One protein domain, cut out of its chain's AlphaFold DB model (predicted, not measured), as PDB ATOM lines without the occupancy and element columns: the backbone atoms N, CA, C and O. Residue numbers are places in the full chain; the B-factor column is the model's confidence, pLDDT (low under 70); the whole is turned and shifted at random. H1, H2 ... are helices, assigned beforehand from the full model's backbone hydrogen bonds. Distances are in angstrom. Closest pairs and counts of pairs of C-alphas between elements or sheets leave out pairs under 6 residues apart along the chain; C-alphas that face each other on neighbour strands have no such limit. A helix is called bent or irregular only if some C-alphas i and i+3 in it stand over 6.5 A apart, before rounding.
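This is residues 4 to 56 of the 57 residues of an uncharacterized protein of Sphingomonas palmae (UniProt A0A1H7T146). Three helices in a chain make an open, angular hook: H3, the longest, and H2 form a wide V joined by a tight link, and short H1 turns off at a corner from the other end of H2. Nothing packs into a core. The printed part has 53 residues with three named helices, H1, H2, H3 along the chain, and no named strand; the class is all helix. It is extended, with a radius of gyration of the C-alphas of 16.9 A and spans of 44 by 30 by 18 A.

Start at H3, residues 35 to 54, which is apart from H2, residues 17 to 32, and from H1, residues 4 to 13. H1 and H2 only just touch, only at the corner, with 3 pairs of C-alphas within 8 A; H2 does so with residues 17 to 18 alone. The closest C-alphas, of Val 11 and Gly 18, are 5.6 A apart. These two run opposite ways at a steep tilt of 55 degrees. In H1 and H2 every O i to N i+4 pair is within hydrogen-bond range, in H3 14 of 16.

Find C-alpha 35 at (109.056, 87.688, 197.611); H3 runs 29.3 A to C-alpha 54 at (84.683, 86.477, 213.792). It is only just irregular: C-alphas 36 and 39 are 6.6 A apart. H2 measures 21.8 A and H1 14.3 A, from C-alpha 4 at (106.047, 117.572, 202.587).

The C-alphas farthest apart, of Thr 14 and Arg 55, are 44.9 A apart. The printed part has no cut, and both links are tight. Residue 56 has pLDDT under 70.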
ATOM      1  N   LEU A   4     107.188 118.461 202.811       87.50
ATOM      2  CA  LEU A   4     106.047 117.572 202.587       87.50
ATOM      3  C   LEU A   4     104.799 118.317 202.095       87.50
ATOM      4  O   LEU A   4     104.066 117.781 201.266       87.50
ATOM      5  N   ASP A   5     104.572 119.544 202.573       88.94
ATOM      6  CA  ASP A   5     103.426 120.368 202.168       88.94
ATOM      7  C   ASP A   5     103.579 120.831 200.715       88.94
ATOM      8  O   ASP A   5     102.614 120.859 199.952       88.94
ATOM      9  N   GLU A   6     104.814 121.141 200.322       87.25
ATOM     10  CA  GLU A   6     105.183 121.530 198.961       87.25
ATOM     11  C   GLU A   6     104.955 120.374 197.976       87.25
ATOM     12  O   GLU A   6     104.227 120.537 196.997       87.25
ATOM     13  N   ILE A   7     105.441 119.169 198.305       85.88
ATOM     14  CA  ILE A   7     105.224 117.955 197.497       85.88
ATOM     15  C   ILE A   7     103.729 117.623 197.391       85.88
ATOM     16  O   ILE A   7     103.236 117.286 196.314       85.88
ATOM     17  N   GLN A   8     102.974 117.728 198.490       85.25
ATOM     18  CA  GLN A   8     101.525 117.510 198.448       85.25
ATOM     19  C   GLN A   8     100.819 118.511 197.537       85.25
ATOM     20  O   GLN A   8      99.889 118.140 196.820       85.25
ATOM     21  N   THR A   9     101.235 119.772 197.590       87.75
ATOM     22  CA  THR A   9     100.669 120.834 196.761       87.75
ATOM     23  C   THR A   9     100.971 120.572 195.289       87.75
ATOM     24  O   THR A   9     100.051 120.616 194.479       87.75
ATOM     25  N   GLU A  10     102.196 120.178 194.951       86.31
ATOM     26  CA  GLU A  10     102.614 119.840 193.584       86.31
ATOM     27  C   GLU A  10     101.869 118.623 193.006       86.31
ATOM     28  O   GLU A  10     101.433 118.631 191.849       86.31
ATOM     29  N   VAL A  11     101.640 117.589 193.823       84.38
ATOM     30  CA  VAL A  11     100.833 116.416 193.438       84.38
ATOM     31  C   VAL A  11      99.366 116.782 193.206       84.38
ATOM     32  O   VAL A  11      98.728 116.185 192.336       84.38
ATOM     33  N   LYS A  12      98.828 117.751 193.956       83.62
ATOM     34  CA  LYS A  12      97.443 118.229 193.809       83.62
ATOM     35  C   LYS A  12      97.264 119.158 192.608       83.62
ATOM     36  O   LYS A  12      96.217 119.103 191.969       83.62
ATOM     37  N   THR A  13      98.251 119.994 192.297       87.31
ATOM     38  CA  THR A  13      98.180 120.965 191.193       87.31
ATOM     39  C   THR A  13      98.538 120.359 189.839       87.31
ATOM     40  O   THR A  13      98.086 120.869 188.816       87.31
ATOM     41  N   THR A  14      99.293 119.254 189.807       85.56
ATOM     42  CA  THR A  14      99.710 118.605 188.557       85.56
ATOM     43  C   THR A  14      98.787 117.436 188.185       85.56
ATOM     44  O   THR A  14      98.867 116.358 188.792       85.56
ATOM     45  N   PRO A  15      97.943 117.570 187.142       78.31
ATOM     46  CA  PRO A  15      97.055 116.494 186.721       78.31
ATOM     47  C   PRO A  15      97.857 115.265 186.269       78.31
ATOM     48  O   PRO A  15      98.697 115.318 185.374       78.31
ATOM     49  N   GLY A  16      97.596 114.122 186.908       79.19
ATOM     50  CA  GLY A  16      98.217 112.837 186.570       79.19
ATOM     51  C   GLY A  16      99.548 112.529 187.267       79.19
ATOM     52  O   GLY A  16      99.999 111.380 187.180       79.19
ATOM     53  N   LEU A  17     100.142 113.470 188.015       81.56
ATOM     54  CA  LEU A  17     101.373 113.222 188.783       81.56
ATOM     55  C   LEU A  17     101.144 112.167 189.873       81.56
ATOM     56  O   LEU A  17     101.905 111.204 189.963       81.56
ATOM     57  N   GLY A  18     100.023 112.257 190.599       80.88
ATOM     58  CA  GLY A  18      99.634 111.261 191.604       80.88
ATOM     59  C   GLY A  18      99.507 109.839 191.041       80.88
ATOM     60  O   GLY A  18      99.954 108.881 191.669       80.88
ATOM     61  N   LYS A  19      98.998 109.681 189.808       82.25
ATOM     62  CA  LYS A  19      98.910 108.366 189.142       82.25
ATOM     63  C   LYS A  19     100.294 107.819 188.769       82.25
ATOM     64  O   LYS A  19     100.508 106.612 188.868       82.25
ATOM     65  N   LYS A  20     101.234 108.669 188.338       84.94
ATOM     66  CA  LYS A  20     102.611 108.245 188.031       84.94
ATOM     67  C   LYS A  20     103.381 107.895 189.304       84.94
ATOM     68  O   LYS A  20     103.992 106.831 189.345       84.94
ATOM     69  N   MET A  21     103.281 108.714 190.351       82.50
ATOM     70  CA  MET A  21     103.878 108.414 191.656       82.50
ATOM     71  C   MET A  21     103.337 107.116 192.251       82.50
ATOM     72  O   MET A  21     104.125 106.296 192.704       82.50
ATOM     73  N   ALA A  22     102.025 106.873 192.178       83.56
ATOM     74  CA  ALA A  22     101.445 105.618 192.648       83.56
ATOM     75  C   ALA A  22     102.004 104.401 191.892       83.56
ATOM     76  O   ALA A  22     102.329 103.392 192.509       83.56
ATOM     77  N   LYS A  23     102.176 104.499 190.565       83.00
ATOM     78  CA  LYS A  23     102.768 103.420 189.758       83.00
ATOM     79  C   LYS A  23     104.225 103.153 190.130       83.00
ATOM     80  O   LYS A  23     104.573 102.007 190.386       83.00
ATOM     81  N   TYR A  24     105.064 104.185 190.183       85.81
ATOM     82  CA  TYR A  24     106.479 104.016 190.530       85.81
ATOM     83  C   TYR A  24     106.680 103.618 191.994       85.81
ATOM     84  O   TYR A  24     107.554 102.808 192.280       85.81
ATOM     85  N   GLY A  25     105.837 104.110 192.903       84.88
ATOM     86  CA  GLY A  25     105.813 103.683 194.301       84.88
ATOM     87  C   GLY A  25     105.425 102.213 194.445       84.88
ATOM     88  O   GLY A  25     106.085 101.482 195.174       84.88
ATOM     89  N   ALA A  26     104.422 101.746 193.697       82.88
ATOM     90  CA  ALA A  26     104.036 100.336 193.683       82.88
ATOM     91  C   ALA A  26     105.134  99.439 193.089       82.88
ATOM     92  O   ALA A  26     105.429  98.390 193.648       82.88
ATOM     93  N   VAL A  27     105.778  99.856 191.995       83.75
ATOM     94  CA  VAL A  27     106.900  99.113 191.393       83.75
ATOM     95  C   VAL A  27     108.101  99.078 192.337       83.75
ATOM     96  O   VAL A  27     108.662  98.010 192.563       83.75
ATOM     97  N   GLY A  28     108.466 100.216 192.932       79.38
ATOM     98  CA  GLY A  28     109.542 100.303 193.917       79.38
ATOM     99  C   GLY A  28     109.266  99.436 195.141       79.38
ATOM    100  O   GLY A  28     110.162  98.737 195.600       79.38
ATOM    101  N   ALA A  29     108.017  99.403 195.611       81.69
ATOM    102  CA  ALA A  29     107.597  98.498 196.670       81.69
ATOM    103  C   ALA A  29     107.743  97.035 196.234       81.69
ATOM    104  O   ALA A  29     108.421  96.288 196.915       81.69
ATOM    105  N   ILE A  30     107.200  96.623 195.085       77.94
ATOM    106  CA  ILE A  30     107.304  95.232 194.601       77.94
ATOM    107  C   ILE A  30     108.764  94.772 194.488       77.94
ATOM    108  O   ILE A  30     109.072  93.646 194.859       77.94
ATOM    109  N   VAL A  31     109.656  95.638 194.002       78.69
ATOM    110  CA  VAL A  31     111.087  95.325 193.861       78.69
ATOM    111  C   VAL A  31     111.800  95.292 195.217       78.69
ATOM    112  O   VAL A  31     112.644  94.428 195.441       78.69
ATOM    113  N   ALA A  32     111.477  96.216 196.125       77.44
ATOM    114  CA  ALA A  32     112.067  96.275 197.463       77.44
ATOM    115  C   ALA A  32     111.520  95.196 198.406       77.44
ATOM    116  O   ALA A  32     112.129  94.905 199.434       77.44
ATOM    117  N   ILE A  33     110.364  94.626 198.078       71.56
ATOM    118  CA  ILE A  33     109.715  93.587 198.852       71.56
ATOM    119  C   ILE A  33     110.364  92.232 198.511       71.56
ATOM    120  O   ILE A  33     110.217  91.730 197.394       71.56
ATOM    121  N   PRO A  34     111.029  91.566 199.469       70.75
ATOM    122  CA  PRO A  34     111.498  90.209 199.252       70.75
ATOM    123  C   PRO A  34     110.289  89.260 199.137       70.75
ATOM    124  O   PRO A  34     109.502  89.106 200.071       70.75
ATOM    125  N   ILE A  35     110.157  88.604 197.976       73.88
ATOM    126  CA  ILE A  35     109.056  87.688 197.611       73.88
ATOM    127  C   ILE A  35     108.647  86.700 198.729       73.88
ATOM    128  O   ILE A  35     107.442  86.570 198.964       73.88
ATOM    129  N   PRO A  36     109.567  86.039 199.471       76.31
ATOM    130  CA  PRO A  36     109.167  85.082 200.507       76.31
ATOM    131  C   PRO A  36     108.463  85.703 201.725       76.31
ATOM    132  O   PRO A  36     107.930  84.959 202.541       76.31
ATOM    133  N   PHE A  37     108.410  87.031 201.856       78.75
ATOM    134  CA  PHE A  37     107.778  87.710 202.994       78.75
ATOM    135  C   PHE A  37     106.378  88.251 202.674       78.75
ATOM    136  O   PHE A  37     105.587  88.481 203.584       78.75
ATOM    137  N   VAL A  38     106.019  88.385 201.395       79.00
ATOM    138  CA  VAL A  38     104.725  88.949 200.954       79.00
ATOM    139  C   VAL A  38     103.570  88.051 201.343       79.00
ATOM    140  O   VAL A  38     102.656  88.481 202.040       79.00
ATOM    141  N   GLY A  39     103.638  86.786 200.926       83.25
ATOM    142  CA  GLY A  39     102.622  85.786 201.243       83.25
ATOM    143  C   GLY A  39     102.382  85.681 202.750       83.25
ATOM    144  O   GLY A  39     101.235  85.811 203.175       83.25
ATOM    145  N   PRO A  40     103.440  85.542 203.572       87.38
ATOM    146  CA  PRO A  40     103.303  85.528 205.024       87.38
ATOM    147  C   PRO A  40     102.718  86.812 205.622       87.38
ATOM    148  O   PRO A  40     101.841  86.715 206.474       87.38
ATOM    149  N   ILE A  41     103.138  88.006 205.185       88.56
ATOM    150  CA  ILE A  41     102.637  89.276 205.746       88.56
ATOM    151  C   ILE A  41     101.165  89.492 205.388       88.56
ATOM    152  O   ILE A  41     100.349  89.757 206.271       88.56
ATOM    153  N   PHE A  42     100.799  89.346 204.112       88.69
ATOM    154  CA  PHE A  42      99.408  89.500 203.684       88.69
ATOM    155  C   PHE A  42      98.517  88.383 204.243       88.69
ATOM    156  O   PHE A  42      97.394  88.661 204.658       88.69
ATOM    157  N   GLY A  43      99.023  87.150 204.332       87.75
ATOM    158  CA  GLY A  43      98.332  86.029 204.971       87.75
ATOM    159  C   GLY A  43      98.108  86.246 206.469       87.75
ATOM    160  O   GLY A  43      97.010  85.993 206.960       87.75
ATOM    161  N   ALA A  44      99.099  86.784 207.186       91.75
ATOM    162  CA  ALA A  44      98.974  87.130 208.600       91.75
ATOM    163  C   ALA A  44      97.981  88.280 208.822       91.75
ATOM    164  O   ALA A  44      97.134  88.186 209.708       91.75
ATOM    165  N   LEU A  45      98.033  89.333 208.000       93.81
ATOM    166  CA  LEU A  45      97.079  90.445 208.062       93.81
ATOM    167  C   LEU A  45      95.648  89.982 207.768       93.81
ATOM    168  O   LEU A  45      94.732  90.316 208.518       93.81
ATOM    169  N   ALA A  46      95.454  89.186 206.713       92.69
ATOM    170  CA  ALA A  46      94.150  88.641 206.356       92.69
ATOM    171  C   ALA A  46      93.620  87.686 207.437       92.69
ATOM    172  O   ALA A  46      92.472  87.813 207.856       92.69
ATOM    173  N   GLY A  47      94.457  86.775 207.942       92.31
ATOM    174  CA  GLY A  47      94.098  85.854 209.021       92.31
ATOM    175  C   GLY A  47      93.733  86.580 210.318       92.31
ATOM    176  O   GLY A  47      92.717  86.260 210.935       92.31
ATOM    177  N   ALA A  48      94.501  87.606 210.695       92.06
ATOM    178  CA  ALA A  48      94.214  88.441 211.859       92.06
ATOM    179  C   ALA A  48      92.911  89.240 211.692       92.06
ATOM    180  O   ALA A  48      92.107  89.296 212.621       92.06
ATOM    181  N   ALA A  49      92.669  89.810 210.508       90.81
ATOM    182  CA  ALA A  49      91.439  90.538 210.210       90.81
ATOM    183  C   ALA A  49      90.203  89.624 210.266       90.81
ATOM    184  O   ALA A  49      89.204  89.980 210.890       90.81
ATOM    185  N   VAL A  50      90.286  88.426 209.678       94.69
ATOM    186  CA  VAL A  50      89.204  87.427 209.718       94.69
ATOM    187  C   VAL A  50      88.946  86.952 211.148       94.69
ATOM    188  O   VAL A  50      87.791  86.872 211.563       94.69
ATOM    189  N   ALA A  51      89.997  86.671 211.923       91.88
ATOM    190  CA  ALA A  51      89.864  86.278 213.324       91.88
ATOM    191  C   ALA A  51      89.244  87.394 214.176       91.88
ATOM    192  O   ALA A  51      88.381  87.114 215.001       91.88
ATOM    193  N   TYR A  52      89.639  88.654 213.959       90.62
ATOM    194  CA  TYR A  52      89.061  89.804 214.655       90.62
ATOM    195  C   TYR A  52      87.579  89.996 214.314       90.62
ATOM    196  O   TYR A  52      86.780  90.205 215.224       90.62
ATOM    197  N   ALA A  53      87.208  89.881 213.035       92.19
ATOM    198  CA  ALA A  53      85.816  89.976 212.600       92.19
ATOM    199  C   ALA A  53      84.954  88.881 213.246       92.19
ATOM    200  O   ALA A  53      83.969  89.193 213.904       92.19
ATOM    201  N   LYS A  54      85.394  87.615 213.182       87.69
ATOM    202  CA  LYS A  54      84.683  86.477 213.792       87.69
ATOM    203  C   LYS A  54      84.591  86.509 215.316       87.69
ATOM    204  O   LYS A  54      83.774  85.793 215.871       87.69
ATOM    205  N   ARG A  55      85.467  87.248 216.000       79.12
ATOM    206  CA  ARG A  55      85.442  87.380 217.467       79.12
ATOM    207  C   ARG A  55      84.478  88.466 217.944       79.12
ATOM    208  O   ARG A  55      84.303  88.619 219.151       79.12
ATOM    209  N   LYS A  56      83.996  89.295 217.019       66.44
ATOM    210  CA  LYS A  56      83.140  90.450 217.283       66.44
ATOM    211  C   LYS A  56      81.669  90.176 216.937       66.44
ATOM    212  O   LYS A  56      80.827  90.942 217.397       66.44
TER     213      LYS A  56